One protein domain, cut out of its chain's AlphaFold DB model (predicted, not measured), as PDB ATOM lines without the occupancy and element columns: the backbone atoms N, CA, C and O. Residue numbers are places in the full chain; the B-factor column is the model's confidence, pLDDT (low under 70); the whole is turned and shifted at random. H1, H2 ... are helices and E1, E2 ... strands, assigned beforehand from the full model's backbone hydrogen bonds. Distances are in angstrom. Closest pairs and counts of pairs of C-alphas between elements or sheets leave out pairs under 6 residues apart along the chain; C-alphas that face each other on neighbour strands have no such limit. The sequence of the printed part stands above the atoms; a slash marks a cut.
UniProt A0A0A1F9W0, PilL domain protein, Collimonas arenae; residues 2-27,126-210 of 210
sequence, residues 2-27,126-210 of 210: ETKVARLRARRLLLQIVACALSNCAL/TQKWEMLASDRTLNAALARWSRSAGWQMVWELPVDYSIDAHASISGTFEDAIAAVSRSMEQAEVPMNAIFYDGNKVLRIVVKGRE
ATOM      1  N   GLU A   2     265.552 193.402 221.535       48.72
ATOM      2  CA  GLU A   2     265.514 192.613 222.774       48.72
ATOM      3  C   GLU A   2     264.860 191.232 222.623       48.72
ATOM      4  O   GLU A   2     265.345 190.260 223.191       48.72
ATOM      5  N   THR A   3     263.832 191.085 221.779       54.78
ATOM      6  CA  THR A   3     263.067 189.833 221.609       54.78
ATOM      7  C   THR A   3     263.886 188.634 221.104       54.78
ATOM      8  O   THR A   3     263.378 187.510 221.123       54.78
ATOM      9  N   LYS A   4     265.123 188.833 220.622       49.56
ATOM     10  CA  LYS A   4     266.087 187.740 220.372       49.56
ATOM     11  C   LYS A   4     266.957 187.437 221.599       49.56
ATOM     12  O   LYS A   4     267.237 186.270 221.855       49.56
ATOM     13  N   VAL A   5     267.343 188.455 222.369       56.59
ATOM     14  CA  VAL A   5     268.157 188.319 223.591       56.59
ATOM     15  C   VAL A   5     267.345 187.665 224.708       56.59
ATOM     16  O   VAL A   5     267.802 186.674 225.269       56.59
ATOM     17  N   ALA A   6     266.111 188.121 224.944       52.38
ATOM     18  CA  ALA A   6     265.189 187.524 225.912       52.38
ATOM     19  C   ALA A   6     264.931 186.034 225.616       52.38
ATOM     20  O   ALA A   6     265.047 185.192 226.503       52.38
ATOM     21  N   ARG A   7     264.688 185.669 224.344       60.06
ATOM     22  CA  ARG A   7     264.523 184.261 223.927       60.06
ATOM     23  C   ARG A   7     265.804 183.431 224.061       60.06
ATOM     24  O   ARG A   7     265.724 182.259 224.417       60.06
ATOM     25  N   LEU A   8     266.983 184.014 223.830       60.00
ATOM     26  CA  LEU A   8     268.264 183.327 224.042       60.00
ATOM     27  C   LEU A   8     268.572 183.120 225.538       60.00
ATOM     28  O   LEU A   8     269.089 182.067 225.916       60.00
ATOM     29  N   ARG A   9     268.215 184.091 226.388       62.56
ATOM     30  CA  ARG A   9     268.286 183.993 227.855       62.56
ATOM     31  C   ARG A   9     267.321 182.929 228.380       62.56
ATOM     32  O   ARG A   9     267.766 182.037 229.094       62.56
ATOM     33  N   ALA A  10     266.064 182.936 227.932       62.53
ATOM     34  CA  ALA A  10     265.080 181.902 228.259       62.53
ATOM     35  C   ALA A  10     265.551 180.497 227.834       62.53
ATOM     36  O   ALA A  10     265.532 179.585 228.654       62.53
ATOM     37  N   ARG A  11     266.085 180.328 226.611       66.31
ATOM     38  CA  ARG A  11     266.715 179.063 226.171       66.31
ATOM     39  C   ARG A  11     267.849 178.604 227.102       66.31
ATOM     40  O   ARG A  11     267.917 177.418 227.411       66.31
ATOM     41  N   ARG A  12     268.722 179.508 227.572       70.06
ATOM     42  CA  ARG A  12     269.782 179.163 228.545       70.06
ATOM     43  C   ARG A  12     269.226 178.785 229.922       70.06
ATOM     44  O   ARG A  12     269.709 177.814 230.494       70.06
ATOM     45  N   LEU A  13     268.221 179.502 230.425       66.44
ATOM     46  CA  LEU A  13     267.548 179.182 231.692       66.44
ATOM     47  C   LEU A  13     266.862 177.814 231.637       66.44
ATOM     48  O   LEU A  13     267.022 177.010 232.548       66.44
ATOM     49  N   LEU A  14     266.166 177.514 230.539       66.12
ATOM     50  CA  LEU A  14     265.574 176.200 230.288       66.12
ATOM     51  C   LEU A  14     266.645 175.098 230.277       66.12
ATOM     52  O   LEU A  14     266.453 174.063 230.908       66.12
ATOM     53  N   LEU A  15     267.804 175.336 229.654       67.56
ATOM     54  CA  LEU A  15     268.940 174.408 229.720       67.56
ATOM     55  C   LEU A  15     269.469 174.207 231.154       67.56
ATOM     56  O   LEU A  15     269.855 173.093 231.499       67.56
ATOM     57  N   GLN A  16     269.455 175.244 232.000       70.00
ATOM     58  CA  GLN A  16     269.801 175.109 233.422       70.00
ATOM     59  C   GLN A  16     268.734 174.367 234.235       70.00
ATOM     60  O   GLN A  16     269.113 173.575 235.092       70.00
ATOM     61  N   ILE A  17     267.437 174.532 233.943       66.75
ATOM     62  CA  ILE A  17     266.362 173.718 234.547       66.75
ATOM     63  C   ILE A  17     266.597 172.236 234.228       66.75
ATOM     64  O   ILE A  17     266.581 171.403 235.131       66.75
ATOM     65  N   VAL A  18     266.883 171.911 232.963       65.25
ATOM     66  CA  VAL A  18     267.175 170.535 232.526       65.25
ATOM     67  C   VAL A  18     268.434 169.988 233.205       65.25
ATOM     68  O   VAL A  18     268.399 168.883 233.741       65.25
ATOM     69  N   ALA A  19     269.524 170.758 233.249       66.88
ATOM     70  CA  ALA A  19     270.752 170.346 233.929       66.88
ATOM     71  C   ALA A  19     270.547 170.136 235.441       66.88
ATOM     72  O   ALA A  19     271.023 169.147 235.994       66.88
ATOM     73  N   CYS A  20     269.797 171.021 236.104       58.34
ATOM     74  CA  CYS A  20     269.487 170.913 237.527       58.34
ATOM     75  C   CYS A  20     268.610 169.686 237.822       58.34
ATOM     76  O   CYS A  20     268.918 168.931 238.742       58.34
ATOM     77  N   ALA A  21     267.587 169.424 237.001       57.97
ATOM     78  CA  ALA A  21     266.758 168.224 237.109       57.97
ATOM     79  C   ALA A  21     267.576 166.931 236.922       57.97
ATOM     80  O   ALA A  21     267.408 165.986 237.693       57.97
ATOM     81  N   LEU A  22     268.510 166.904 235.962       57.81
ATOM     82  CA  LEU A  22     269.430 165.777 235.760       57.81
ATOM     83  C   LEU A  22     270.345 165.557 236.979       57.81
ATOM     84  O   LEU A  22     270.478 164.425 237.440       57.81
ATOM     85  N   SER A  23     270.924 166.620 237.550       57.16
ATOM     86  CA  SER A  23     271.726 166.517 238.780       57.16
ATOM     87  C   SER A  23     270.902 166.067 239.990       57.16
ATOM     88  O   SER A  23     271.359 165.217 240.752       57.16
ATOM     89  N   ASN A  24     269.677 166.572 240.161       51.56
ATOM     90  CA  ASN A  24     268.815 166.179 241.280       51.56
ATOM     91  C   ASN A  24     268.338 164.718 241.149       51.56
ATOM     92  O   ASN A  24     268.220 164.006 242.147       51.56
ATOM     93  N   CYS A  25     268.161 164.233 239.913       41.59
ATOM     94  CA  CYS A  25     267.873 162.828 239.627       41.59
ATOM     95  C   CYS A  25     269.031 161.884 240.019       41.59
ATOM     96  O   CYS A  25     268.780 160.740 240.394       41.59
ATOM     97  N   ALA A  26     270.285 162.351 239.979       40.31
ATOM     98  CA  ALA A  26     271.439 161.572 240.435       40.31
ATOM     99  C   ALA A  26     271.519 161.471 241.973       40.31
ATOM    100  O   ALA A  26     271.906 160.432 242.501       40.31
ATOM    101  N   LEU A  27     271.110 162.521 242.698       40.16
ATOM    102  CA  LEU A  27     271.102 162.545 244.169       40.16
ATOM    103  C   LEU A  27     269.917 161.781 244.781       40.16
ATOM    104  O   LEU A  27     270.087 161.090 245.782       40.16
ATOM    105  N   THR A 126     254.139 161.732 244.474       70.31
ATOM    106  CA  THR A 126     255.153 162.346 243.608       70.31
ATOM    107  C   THR A 126     254.855 162.069 242.134       70.31
ATOM    108  O   THR A 126     254.985 160.933 241.674       70.31
ATOM    109  N   GLN A 127     254.465 163.101 241.385       83.56
ATOM    110  CA  GLN A 127     254.190 163.000 239.950       83.56
ATOM    111  C   GLN A 127     255.400 163.482 239.144       83.56
ATOM    112  O   GLN A 127     256.216 164.275 239.620       83.56
ATOM    113  N   LYS A 128     255.519 162.997 237.906       85.25
ATOM    114  CA  LYS A 128     256.540 163.443 236.954       85.25
ATOM    115  C   LYS A 128     255.960 164.560 236.085       85.25
ATOM    116  O   LYS A 128     255.149 164.311 235.196       85.25
ATOM    117  N   TRP A 129     256.377 165.791 236.347       88.56
ATOM    118  CA  TRP A 129     255.931 166.989 235.648       88.56
ATOM    119  C   TRP A 129     256.826 167.250 234.438       88.56
ATOM    120  O   TRP A 129     257.939 167.766 234.556       88.56
ATOM    121  N   GLU A 130     256.342 166.854 233.261       86.00
ATOM    122  CA  GLU A 130     257.062 167.006 231.993       86.00
ATOM    123  C   GLU A 130     256.610 168.261 231.236       86.00
ATOM    124  O   GLU A 130     255.413 168.516 231.041       86.00
ATOM    125  N   MET A 131     257.592 169.064 230.827       83.94
ATOM    126  CA  MET A 131     257.442 170.305 230.076       83.94
ATOM    127  C   MET A 131     258.035 170.097 228.686       83.94
ATOM    128  O   MET A 131     259.238 169.863 228.550       83.94
ATOM    129  N   LEU A 132     257.192 170.157 227.656       82.50
ATOM    130  CA  LEU A 132     257.548 169.754 226.300       82.50
ATOM    131  C   LEU A 132     257.798 170.983 225.424       82.50
ATOM    132  O   LEU A 132     257.071 171.968 225.495       82.50
ATOM    133  N   ALA A 133     258.754 170.900 224.496       75.19
ATOM    134  CA  ALA A 133     258.898 171.913 223.441       75.19
ATOM    135  C   ALA A 133     257.617 172.044 222.580       75.19
ATOM    136  O   ALA A 133     257.330 173.107 222.029       75.19
ATOM    137  N   SER A 134     256.799 170.984 222.532       79.75
ATOM    138  CA  SER A 134     255.461 170.963 221.931       79.75
ATOM    139  C   SER A 134     254.497 171.996 222.524       79.75
ATOM    140  O   SER A 134     253.617 172.462 221.804       79.75
ATOM    141  N   ASP A 135     254.672 172.388 223.793       80.88
ATOM    142  CA  ASP A 135     253.837 173.403 224.455       80.88
ATOM    143  C   ASP A 135     254.029 174.808 223.870       80.88
ATOM    144  O   ASP A 135     253.160 175.657 224.033       80.88
ATOM    145  N   ARG A 136     255.151 175.057 223.173       82.69
ATOM    146  CA  ARG A 136     255.609 176.354 222.628       82.69
ATOM    147  C   ARG A 136     255.860 177.456 223.663       82.69
ATOM    148  O   ARG A 136     256.744 178.273 223.423       82.69
ATOM    149  N   THR A 137     255.115 177.513 224.764       85.94
ATOM    150  CA  THR A 137     255.065 178.635 225.715       85.94
ATOM    151  C   THR A 137     254.987 178.163 227.164       85.94
ATOM    152  O   THR A 137     254.310 177.186 227.486       85.94
ATOM    153  N   LEU A 138     255.667 178.882 228.063       84.75
ATOM    154  CA  LEU A 138     255.709 178.558 229.492       84.75
ATOM    155  C   LEU A 138     254.311 178.601 230.123       84.75
ATOM    156  O   LEU A 138     253.966 177.732 230.918       84.75
ATOM    157  N   ASN A 139     253.481 179.546 229.681       88.94
ATOM    158  CA  ASN A 139     252.072 179.641 230.045       88.94
ATOM    159  C   ASN A 139     251.303 178.344 229.710       88.94
ATOM    160  O   ASN A 139     250.655 177.776 230.584       88.94
ATOM    161  N   ALA A 140     251.435 177.803 228.491       89.38
ATOM    162  CA  ALA A 140     250.722 176.587 228.087       89.38
ATOM    163  C   ALA A 140     251.152 175.341 228.882       89.38
ATOM    164  O   ALA A 140     250.295 174.564 229.315       89.38
ATOM    165  N   ALA A 141     252.455 175.169 229.132       89.31
ATOM    166  CA  ALA A 141     252.957 174.042 229.918       89.31
ATOM    167  C   ALA A 141     252.467 174.082 231.375       89.31
ATOM    168  O   ALA A 141     251.946 173.085 231.884       89.31
ATOM    169  N   LEU A 142     252.572 175.243 232.032       89.06
ATOM    170  CA  LEU A 142     252.122 175.419 233.416       89.06
ATOM    171  C   LEU A 142     250.588 175.356 233.520       89.06
ATOM    172  O   LEU A 142     250.065 174.807 234.491       89.06
ATOM    173  N   ALA A 143     249.852 175.813 232.499       90.81
ATOM    174  CA  ALA A 143     248.402 175.651 232.413       90.81
ATOM    175  C   ALA A 143     247.988 174.174 232.266       90.81
ATOM    176  O   ALA A 143     247.014 173.761 232.902       90.81
ATOM    177  N   ARG A 144     248.733 173.350 231.501       91.00
ATOM    178  CA  ARG A 144     248.526 171.888 231.486       91.00
ATOM    179  C   ARG A 144     248.749 171.305 232.876       91.00
ATOM    180  O   ARG A 144     247.873 170.595 233.359       91.00
ATOM    181  N   TRP A 145     249.891 171.588 233.507       90.94
ATOM    182  CA  TRP A 145     250.211 171.042 234.830       90.94
ATOM    183  C   TRP A 145     249.154 171.419 235.868       90.94
ATOM    184  O   TRP A 145     248.640 170.542 236.556       90.94
ATOM    185  N   SER A 146     248.754 172.695 235.902       91.06
ATOM    186  CA  SER A 146     247.689 173.193 236.777       91.06
ATOM    187  C   SER A 146     246.392 172.416 236.551       91.06
ATOM    188  O   SER A 146     245.829 171.871 237.496       91.06
ATOM    189  N   ARG A 147     245.966 172.261 235.289       90.19
ATOM    190  CA  ARG A 147     244.747 171.518 234.940       90.19
ATOM    191  C   ARG A 147     244.817 170.036 235.326       90.19
ATOM    192  O   ARG A 147     243.813 169.507 235.790       90.19
ATOM    193  N   SER A 148     245.969 169.382 235.173       88.12
ATOM    194  CA  SER A 148     246.184 167.997 235.625       88.12
ATOM    195  C   SER A 148     246.198 167.860 237.151       88.12
ATOM    196  O   SER A 148     245.749 166.842 237.663       88.12
ATOM    197  N   ALA A 149     246.667 168.878 237.877       87.12
ATOM    198  CA  ALA A 149     246.668 168.917 239.340       87.12
ATOM    199  C   ALA A 149     245.333 169.401 239.956       87.12
ATOM    200  O   ALA A 149     245.200 169.428 241.178       87.12
ATOM    201  N   GLY A 150     244.358 169.825 239.141       89.75
ATOM    202  CA  GLY A 150     243.089 170.406 239.604       89.75
ATOM    203  C   GLY A 150     243.160 171.880 240.035       89.75
ATOM    204  O   GLY A 150     242.239 172.363 240.691       89.75
ATOM    205  N   TRP A 151     244.223 172.601 239.671       92.50
ATOM    206  CA  TRP A 151     244.431 174.020 239.979       92.50
ATOM    207  C   TRP A 151     244.003 174.937 238.824       92.50
ATOM    208  O   TRP A 151     244.205 174.637 237.645       92.50
ATOM    209  N   GLN A 152     243.460 176.106 239.164       92.06
ATOM    210  CA  GLN A 152     243.175 177.186 238.218       92.06
ATOM    211  C   GLN A 152     244.403 178.096 238.091       92.06
ATOM    212  O   GLN A 152     244.853 178.649 239.091       92.06
ATOM    213  N   MET A 153     244.941 178.287 236.883       93.12
ATOM    214  CA  MET A 153     246.088 179.178 236.671       93.12
ATOM    215  C   MET A 153     245.655 180.578 236.221       93.12
ATOM    216  O   MET A 153     244.857 180.718 235.296       93.12
ATOM    217  N   VAL A 154     246.238 181.608 236.835       91.69
ATOM    218  CA  VAL A 154     246.135 183.019 236.439       91.69
ATOM    219  C   VAL A 154     247.527 183.511 236.040       91.69
ATOM    220  O   VAL A 154     248.483 183.357 236.798       91.69
ATOM    221  N   TRP A 155     247.645 184.089 234.842       90.69
ATOM    222  CA  TRP A 155     248.911 184.551 234.263       90.69
ATOM    223  C   TRP A 155     248.891 186.067 234.063       90.69
ATOM    224  O   TRP A 155     248.156 186.570 233.214       90.69
ATOM    225  N   GLU A 156     249.714 186.790 234.822       88.50
ATOM    226  CA  GLU A 156     249.797 188.261 234.800       88.50
ATOM    227  C   GLU A 156     251.182 188.773 234.368       88.50
ATOM    228  O   GLU A 156     251.460 189.974 234.418       88.50
ATOM    229  N   LEU A 157     252.069 187.883 233.907       84.44
ATOM    230  CA  LEU A 157     253.332 188.293 233.299       84.44
ATOM    231  C   LEU A 157     253.063 188.984 231.947       84.44
ATOM    232  O   LEU A 157     252.421 188.392 231.078       84.44
ATOM    233  N   PRO A 158     253.607 190.196 231.707       81.94
ATOM    234  CA  PRO A 158     253.429 190.930 230.447       81.94
ATOM    235  C   PRO A 158     254.246 190.342 229.282       81.94
ATOM    236  O   PRO A 158     254.227 190.874 228.174       81.94
ATOM    237  N   VAL A 159     255.000 189.271 229.540       80.75
ATOM    238  CA  VAL A 159     255.818 188.535 228.578       80.75
ATOM    239  C   VAL A 159     255.463 187.055 228.648       80.75
ATOM    240  O   VAL A 159     255.206 186.524 229.727       80.75
ATOM    241  N   ASP A 160     255.488 186.384 227.500       81.62
ATOM    242  CA  ASP A 160     255.426 184.927 227.422       81.62
ATOM    243  C   ASP A 160     256.807 184.378 227.030       81.62
ATOM    244  O   ASP A 160     257.469 184.888 226.119       81.62
ATOM    245  N   TYR A 161     257.258 183.353 227.752       80.88
ATOM    246  CA  TYR A 161     258.546 182.708 227.548       80.88
ATOM    247  C   TYR A 161     258.388 181.457 226.679       80.88
ATOM    248  O   TYR A 161     257.854 180.441 227.120       80.88
ATOM    249  N   SER A 162     258.899 181.505 225.446       81.06
ATOM    250  CA  SER A 162     258.844 180.353 224.540       81.06
ATOM    251  C   SER A 162     259.676 179.172 225.061       81.06
ATOM    252  O   SER A 162     260.872 179.334 225.319       81.06
ATOM    253  N   ILE A 163     259.069 177.986 225.159       76.62
ATOM    254  CA  ILE A 163     259.765 176.737 225.500       76.62
ATOM    255  C   ILE A 163     260.365 176.128 224.236       76.62
ATOM    256  O   ILE A 163     259.717 176.050 223.195       76.62
ATOM    257  N   ASP A 164     261.601 175.657 224.361       74.06
ATOM    258  CA  ASP A 164     262.353 174.998 223.290       74.06
ATOM    259  C   ASP A 164     263.140 173.762 223.773       74.06
ATOM    260  O   ASP A 164     263.567 172.947 222.964       74.06
ATOM    261  N   ALA A 165     263.292 173.583 225.092       67.75
ATOM    262  CA  ALA A 165     263.947 172.428 225.706       67.75
ATOM    263  C   ALA A 165     262.944 171.606 226.530       67.75
ATOM    264  O   ALA A 165     262.022 172.162 227.124       67.75
ATOM    265  N   HIS A 166     263.148 170.287 226.578       78.81
ATOM    266  CA  HIS A 166     262.322 169.366 227.355       78.81
ATOM    267  C   HIS A 166     262.831 169.245 228.796       78.81
ATOM    268  O   HIS A 166     263.955 168.787 229.000       78.81
ATOM    269  N   ALA A 167     262.000 169.589 229.782       78.69
ATOM    270  CA  ALA A 167     262.314 169.445 231.205       78.69
ATOM    271  C   ALA A 167     261.375 168.443 231.891       78.69
ATOM    272  O   ALA A 167     260.226 168.280 231.492       78.69
ATOM    273  N   SER A 168     261.869 167.779 232.936       83.25
ATOM    274  CA  SER A 168     261.134 166.786 233.725       83.25
ATOM    275  C   SER A 168     261.470 166.987 235.196       83.25
ATOM    276  O   SER A 168     262.613 166.746 235.579       83.25
ATOM    277  N   ILE A 169     260.497 167.388 236.015       85.31
ATOM    278  CA  ILE A 169     260.664 167.525 237.468       85.31
ATOM    279  C   ILE A 169     259.770 166.500 238.170       85.31
ATOM    280  O   ILE A 169     258.571 166.448 237.921       85.31
ATOM    281  N   SER A 170     260.352 165.672 239.036       82.81
ATOM    282  CA  SER A 170     259.613 164.695 239.843       82.81
ATOM    283  C   SER A 170     259.341 165.285 241.224       82.81
ATOM    284  O   SER A 170     260.289 165.499 241.973       82.81
ATOM    285  N   GLY A 171     258.075 165.535 241.561       86.25
ATOM    286  CA  GLY A 171     257.707 166.242 242.791       86.25
ATOM    287  C   GLY A 171     256.196 166.337 243.008       86.25
ATOM    288  O   GLY A 171     255.395 165.765 242.260       86.25
ATOM    289  N   THR A 172     255.787 167.098 244.023       88.06
ATOM    290  CA  THR A 172     254.423 167.644 244.065       88.06
ATOM    291  C   THR A 172     254.268 168.717 242.981       88.06
ATOM    292  O   THR A 172     255.252 169.194 242.413       88.06
ATOM    293  N   PHE A 173     253.029 169.112 242.681       86.88
ATOM    294  CA  PHE A 173     252.772 170.233 241.773       86.88
ATOM    295  C   PHE A 173     253.472 171.518 242.256       86.88
ATOM    296  O   PHE A 173     254.141 172.190 241.475       86.88
ATOM    297  N   GLU A 174     253.391 171.813 243.555       87.62
ATOM    298  CA  GLU A 174     254.030 172.980 244.174       87.62
ATOM    299  C   GLU A 174     255.558 172.963 244.022       87.62
ATOM    300  O   GLU A 174     256.129 173.981 243.638       87.62
ATOM    301  N   ASP A 175     256.215 171.817 244.241       86.75
ATOM    302  CA  ASP A 175     257.668 171.671 244.067       86.75
ATOM    303  C   ASP A 175     258.099 171.880 242.604       86.75
ATOM    304  O   ASP A 175     259.033 172.637 242.333       86.75
ATOM    305  N   ALA A 176     257.370 171.307 241.640       87.69
ATOM    306  CA  ALA A 176     257.672 171.485 240.219       87.69
ATOM    307  C   ALA A 176     257.535 172.950 239.766       87.69
ATOM    308  O   ALA A 176     258.402 173.470 239.056       87.69
ATOM    309  N   ILE A 177     256.484 173.644 240.213       88.62
ATOM    310  CA  ILE A 177     256.304 175.081 239.971       88.62
ATOM    311  C   ILE A 177     257.388 175.900 240.693       88.62
ATOM    312  O   ILE A 177     257.937 176.831 240.099       88.62
ATOM    313  N   ALA A 178     257.748 175.556 241.934       85.69
ATOM    314  CA  ALA A 178     258.793 176.241 242.697       85.69
ATOM    315  C   ALA A 178     260.181 176.080 242.057       85.69
ATOM    316  O   ALA A 178     260.923 177.059 241.960       85.69
ATOM    317  N   ALA A 179     260.519 174.895 241.543       84.31
ATOM    318  CA  ALA A 179     261.754 174.645 240.800       84.31
ATOM    319  C   ALA A 179     261.841 175.501 239.520       84.31
ATOM    320  O   ALA A 179     262.885 176.104 239.236       84.31
ATOM    321  N   VAL A 180     260.734 175.624 238.775       83.69
ATOM    322  CA  VAL A 180     260.640 176.521 237.609       83.69
ATOM    323  C   VAL A 180     260.728 177.994 238.032       83.69
ATOM    324  O   VAL A 180     261.487 178.747 237.422       83.69
ATOM    325  N   SER A 181     260.032 178.413 239.094       83.94
ATOM    326  CA  SER A 181     260.052 179.801 239.589       83.94
ATOM    327  C   SER A 181     261.438 180.217 240.080       83.94
ATOM    328  O   SER A 181     261.929 181.265 239.667       83.94
ATOM    329  N   ARG A 182     262.110 179.372 240.874       82.31
ATOM    330  CA  ARG A 182     263.485 179.579 241.361       82.31
ATOM    331  C   ARG A 182     264.483 179.718 240.212       82.31
ATOM    332  O   ARG A 182     265.371 180.564 240.242       82.31
ATOM    333  N   SER A 183     264.315 178.917 239.163       77.12
ATOM    334  CA  SER A 183     265.148 179.014 237.959       77.12
ATOM    335  C   SER A 183     264.869 180.299 237.166       77.12
ATOM    336  O   SER A 183     265.788 180.899 236.613       77.12
ATOM    337  N   MET A 184     263.615 180.762 237.162       77.50
ATOM    338  CA  MET A 184     263.191 182.036 236.568       77.50
ATOM    339  C   MET A 184     263.541 183.272 237.415       77.50
ATOM    340  O   MET A 184     263.383 184.386 236.924       77.50
ATOM    341  N   GLU A 185     264.098 183.141 238.624       75.75
ATOM    342  CA  GLU A 185     264.650 184.292 239.366       75.75
ATOM    343  C   GLU A 185     265.863 184.923 238.663       75.75
ATOM    344  O   GLU A 185     266.154 186.097 238.872       75.75
ATOM    345  N   GLN A 186     266.549 184.161 237.803       68.75
ATOM    346  CA  GLN A 186     267.643 184.635 236.944       68.75
ATOM    347  C   GLN A 186     267.148 185.118 235.561       68.75
ATOM    348  O   GLN A 186     267.955 185.358 234.658       68.75
ATOM    349  N   ALA A 187     265.829 185.224 235.358       70.38
ATOM    350  CA  ALA A 187     265.239 185.729 234.122       70.38
ATOM    351  C   ALA A 187     265.252 187.267 234.058       70.38
ATOM    352  O   ALA A 187     265.434 187.964 235.051       70.38
ATOM    353  N   GLU A 188     265.014 187.801 232.861       69.88
ATOM    354  CA  GLU A 188     264.965 189.248 232.595       69.88
ATOM    355  C   GLU A 188     263.751 189.932 233.247       69.88
ATOM    356  O   GLU A 188     263.828 191.089 233.650       69.88
ATOM    357  N   VAL A 189     262.650 189.189 233.400       74.38
ATOM    358  CA  VAL A 189     261.520 189.528 234.270       74.38
ATOM    359  C   VAL A 189     261.332 188.347 235.230       74.38
ATOM    360  O   VAL A 189     260.776 187.327 234.803       74.38
ATOM    361  N   PRO A 190     261.819 188.428 236.484       77.12
ATOM    362  CA  PRO A 190     261.668 187.342 237.443       77.12
ATOM    363  C   PRO A 190     260.192 187.158 237.799       77.12
ATOM    364  O   PRO A 190     259.476 188.131 238.052       77.12
ATOM    365  N   MET A 191     259.729 185.908 237.818       82.19
ATOM    366  CA  MET A 191     258.350 185.582 238.190       82.19
ATOM    367  C   MET A 191     258.243 185.146 239.651       82.19
ATOM    368  O   MET A 191     259.194 184.605 240.218       82.19
ATOM    369  N   ASN A 192     257.071 185.362 240.239       86.50
ATOM    370  CA  ASN A 192     256.684 184.797 241.524       86.50
ATOM    371  C   ASN A 192     255.417 183.949 241.352       86.50
ATOM    372  O   ASN A 192     254.495 184.349 240.635       86.50
ATOM    373  N   ALA A 193     255.380 182.795 242.015       87.88
ATOM    374  CA  ALA A 193     254.259 181.863 242.004       87.88
ATOM    375  C   ALA A 193     253.537 181.914 243.357       87.88
ATOM    376  O   ALA A 193     254.110 181.552 244.383       87.88
ATOM    377  N   ILE A 194     252.286 182.378 243.359       89.44
ATOM    378  CA  ILE A 194     251.468 182.530 244.567       89.44
ATOM    379  C   ILE A 194     250.355 181.479 244.543       89.44
ATOM    380  O   ILE A 194     249.556 181.436 243.607       89.44
ATOM    381  N   PHE A 195     250.299 180.643 245.579       90.44
ATOM    382  CA  PHE A 195     249.315 179.571 245.723       90.44
ATOM    383  C   PHE A 195     248.217 179.968 246.711       90.44
ATOM    384  O   PHE A 195     248.493 180.346 247.847       90.44
ATOM    385  N   TYR A 196     246.962 179.822 246.292       92.00
ATOM    386  CA  TYR A 196     245.777 180.022 247.122       92.00
ATOM    387  C   TYR A 196     245.031 178.690 247.268       92.00
ATOM    388  O   TYR A 196     244.053 178.443 246.558       92.00
ATOM    389  N   ASP A 197     245.487 177.816 248.172       86.94
ATOM    390  CA  ASP A 197     244.958 176.445 248.303       86.94
ATOM    391  C   ASP A 197     243.437 176.387 248.553       86.94
ATOM    392  O   ASP A 197     242.748 175.529 247.994       86.94
ATOM    393  N   GLY A 198     242.894 177.360 249.295       87.81
ATOM    394  CA  GLY A 198     241.463 177.462 249.612       87.81
ATOM    395  C   GLY A 198     240.526 177.636 248.407       87.81
ATOM    396  O   GLY A 198     239.330 177.399 248.542       87.81
ATOM    397  N   ASN A 199     241.047 178.003 247.229       91.25
ATOM    398  CA  ASN A 199     240.314 177.973 245.950       91.25
ATOM    399  C   ASN A 199     241.148 177.297 244.832       91.25
ATOM    400  O   ASN A 199     240.848 177.435 243.651       91.25
ATOM    401  N   LYS A 200     242.243 176.616 245.199       90.12
ATOM    402  CA  LYS A 200     243.259 176.026 244.307       90.12
ATOM    403  C   LYS A 200     243.630 176.907 243.110       90.12
ATOM    404  O   LYS A 200     243.673 176.452 241.969       90.12
ATOM    405  N   VAL A 201     243.915 178.183 243.378       93.06
ATOM    406  CA  VAL A 201     244.403 179.130 242.361       93.06
ATOM    407  C   VAL A 201     245.921 179.248 242.441       93.06
ATOM    408  O   VAL A 201     246.464 179.535 243.507       93.06
ATOM    409  N   LEU A 202     246.594 179.069 241.306       92.06
ATOM    410  CA  LEU A 202     247.994 179.429 241.098       92.06
ATOM    411  C   LEU A 202     248.046 180.754 240.331       92.06
ATOM    412  O   LEU A 202     247.577 180.838 239.196       92.06
ATOM    413  N   ARG A 203     248.631 181.787 240.935       92.38
ATOM    414  CA  ARG A 203     248.763 183.126 240.353       92.38
ATOM    415  C   ARG A 203     250.233 183.413 240.039       92.38
ATOM    416  O   ARG A 203     251.068 183.381 240.941       92.38
ATOM    417  N   ILE A 204     250.546 183.677 238.770       90.50
ATOM    418  CA  ILE A 204     251.907 183.953 238.287       90.50
ATOM    419  C   ILE A 204     252.058 185.452 238.004       90.50
ATOM    420  O   ILE A 204     251.478 185.970 237.045       90.50
ATOM    421  N   VAL A 205     252.859 186.135 238.825       89.62
ATOM    422  CA  VAL A 205     253.068 187.597 238.786       89.62
ATOM    423  C   VAL A 205     254.541 187.962 238.573       89.62
ATOM    424  O   VAL A 205     255.429 187.119 238.699       89.62
ATOM    425  N   VAL A 206     254.823 189.235 238.278       86.25
ATOM    426  CA  VAL A 206     256.198 189.767 238.271       86.25
ATOM    427  C   VAL A 206     256.682 189.937 239.713       86.25
ATOM    428  O   VAL A 206     256.059 190.658 240.491       86.25
ATOM    429  N   LYS A 207     257.819 189.330 240.065       75.38
ATOM    430  CA  LYS A 207     258.476 189.526 241.366       75.38
ATOM    431  C   LYS A 207     258.918 190.990 241.493       75.38
ATOM    432  O   LYS A 207     259.680 191.472 240.656       75.38
ATOM    433  N   GLY A 208     258.423 191.701 242.511       68.00
ATOM    434  CA  GLY A 208     258.614 193.152 242.661       68.00
ATOM    435  C   GLY A 208     257.514 194.031 242.041       68.00
ATOM    436  O   GLY A 208     257.749 195.216 241.803       68.00
ATOM    437  N   ARG A 209     256.324 193.478 241.766       54.16
ATOM    438  CA  ARG A 209     255.077 194.246 241.581       54.16
ATOM    439  C   ARG A 209     254.006 193.710 242.528       54.16
ATOM    440  O   ARG A 209     253.175 192.896 242.134       54.16
ATOM    441  N   GLU A 210     254.095 194.169 243.770       48.31
ATOM    442  CA  GLU A 210     253.210 193.865 244.902       48.31
ATOM    443  C   GLU A 210     252.532 195.160 245.374       48.31
ATOM    444  O   GLU A 210     253.218 196.209 245.340       48.31
TER     445      GLU A 210
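What this domain is: This is residues 2 to 27 and 126 to 210 of the 210 residues of the protein "PilL domain protein" of Collimonas arenae (UniProt A0A0A1F9W0). Two helices, H2 and H3, lie side by side in the middle, between a three-stranded sheet, E2 E5 E4, which they cover on one face, and a two-stranded ribbon, E1 and E3, on their other side. The long helix H1 runs past one side of this body, by H3 and E3. The 111 printed residues have three named helices and five named strands, in the order H1 E1 H2 E2 E3 H3 E4 E5; the class is mixed, helices and strands. The larger sheet is mixed, the ribbon antiparallel. The whole is compact, with a radius of gyration of the C-alphas of 13.3 A and spans of 39 by 36 by 24 A.

Where its parts are: In the larger sheet, E2 is residues 152 to 155, E5 residues 201 to 206 and E4 residues 191 to 196; E4 and E5 each measure 16.4 A, and C-alpha 206 stands at (256.198, 189.767, 238.271). H2 is residues 138 to 149, 16.5 A long, and H3 residues 173 to 184, 16.6 A. E1, residues 127 to 131, and E3, residues 167 to 171, make the ribbon. H1, residues 2 to 27, is 37.3 A long, from C-alpha 2 at (265.514, 192.613, 222.774) to C-alpha 27 at (271.102, 162.545, 244.169).

How they stand to each other: The inner strand E5 is parallel to E2, with N 154 and O 202 2.8 A apart, and antiparallel to E4 in a hairpin, with N 203 and O 194 2.8 A apart; these pairs are within hydrogen-bond range. H2 and H3 are on the same face of this sheet, making two layers, helices on one face of a sheet. H2 lies over E2 at a height of 8.7 A over the sheet, and H3 over E4 at 9.0 A; both run along the strands. H2 and H3 touch, through residues 173 to 177 of H3 alone, at a shallow tilt of 16 degrees, opposite ways; their closest C-alphas, of Ala 149 and Phe 173, are 6.7 A apart. In the antiparallel ribbon N 129 and O 169 are within hydrogen-bond range at 2.8 A. The closest C-alphas of E3 and H3, of Ile 169 and Ala 176, are 5.7 A apart. H1 touches H3 with residues 13 to 17 alone, at a steep tilt of 51 degrees, opposite ways; their closest C-alphas, of Ile 17 and Ser 183, are 6.4 A apart. H1 is not on the larger sheet and is apart from H2. Each O i to N i+4 pair in H2 and H3 is within hydrogen-bond range, and 21 of 22 in H1.

The domain as a whole: The C-alphas of Lys 4 and Gly 198, the two farthest apart, are 39.6 A from each other. Residues 28 to 125 are not printed, and C-alphas 27 and 126 are 16.0 A apart across this cut. The link from E2 to E3 is long, 11 residues. The mean pLDDT of the printed part is 77.7 and that of H1 is 58; the 30 residues under 70 include 2 to 11 and 17 to 27.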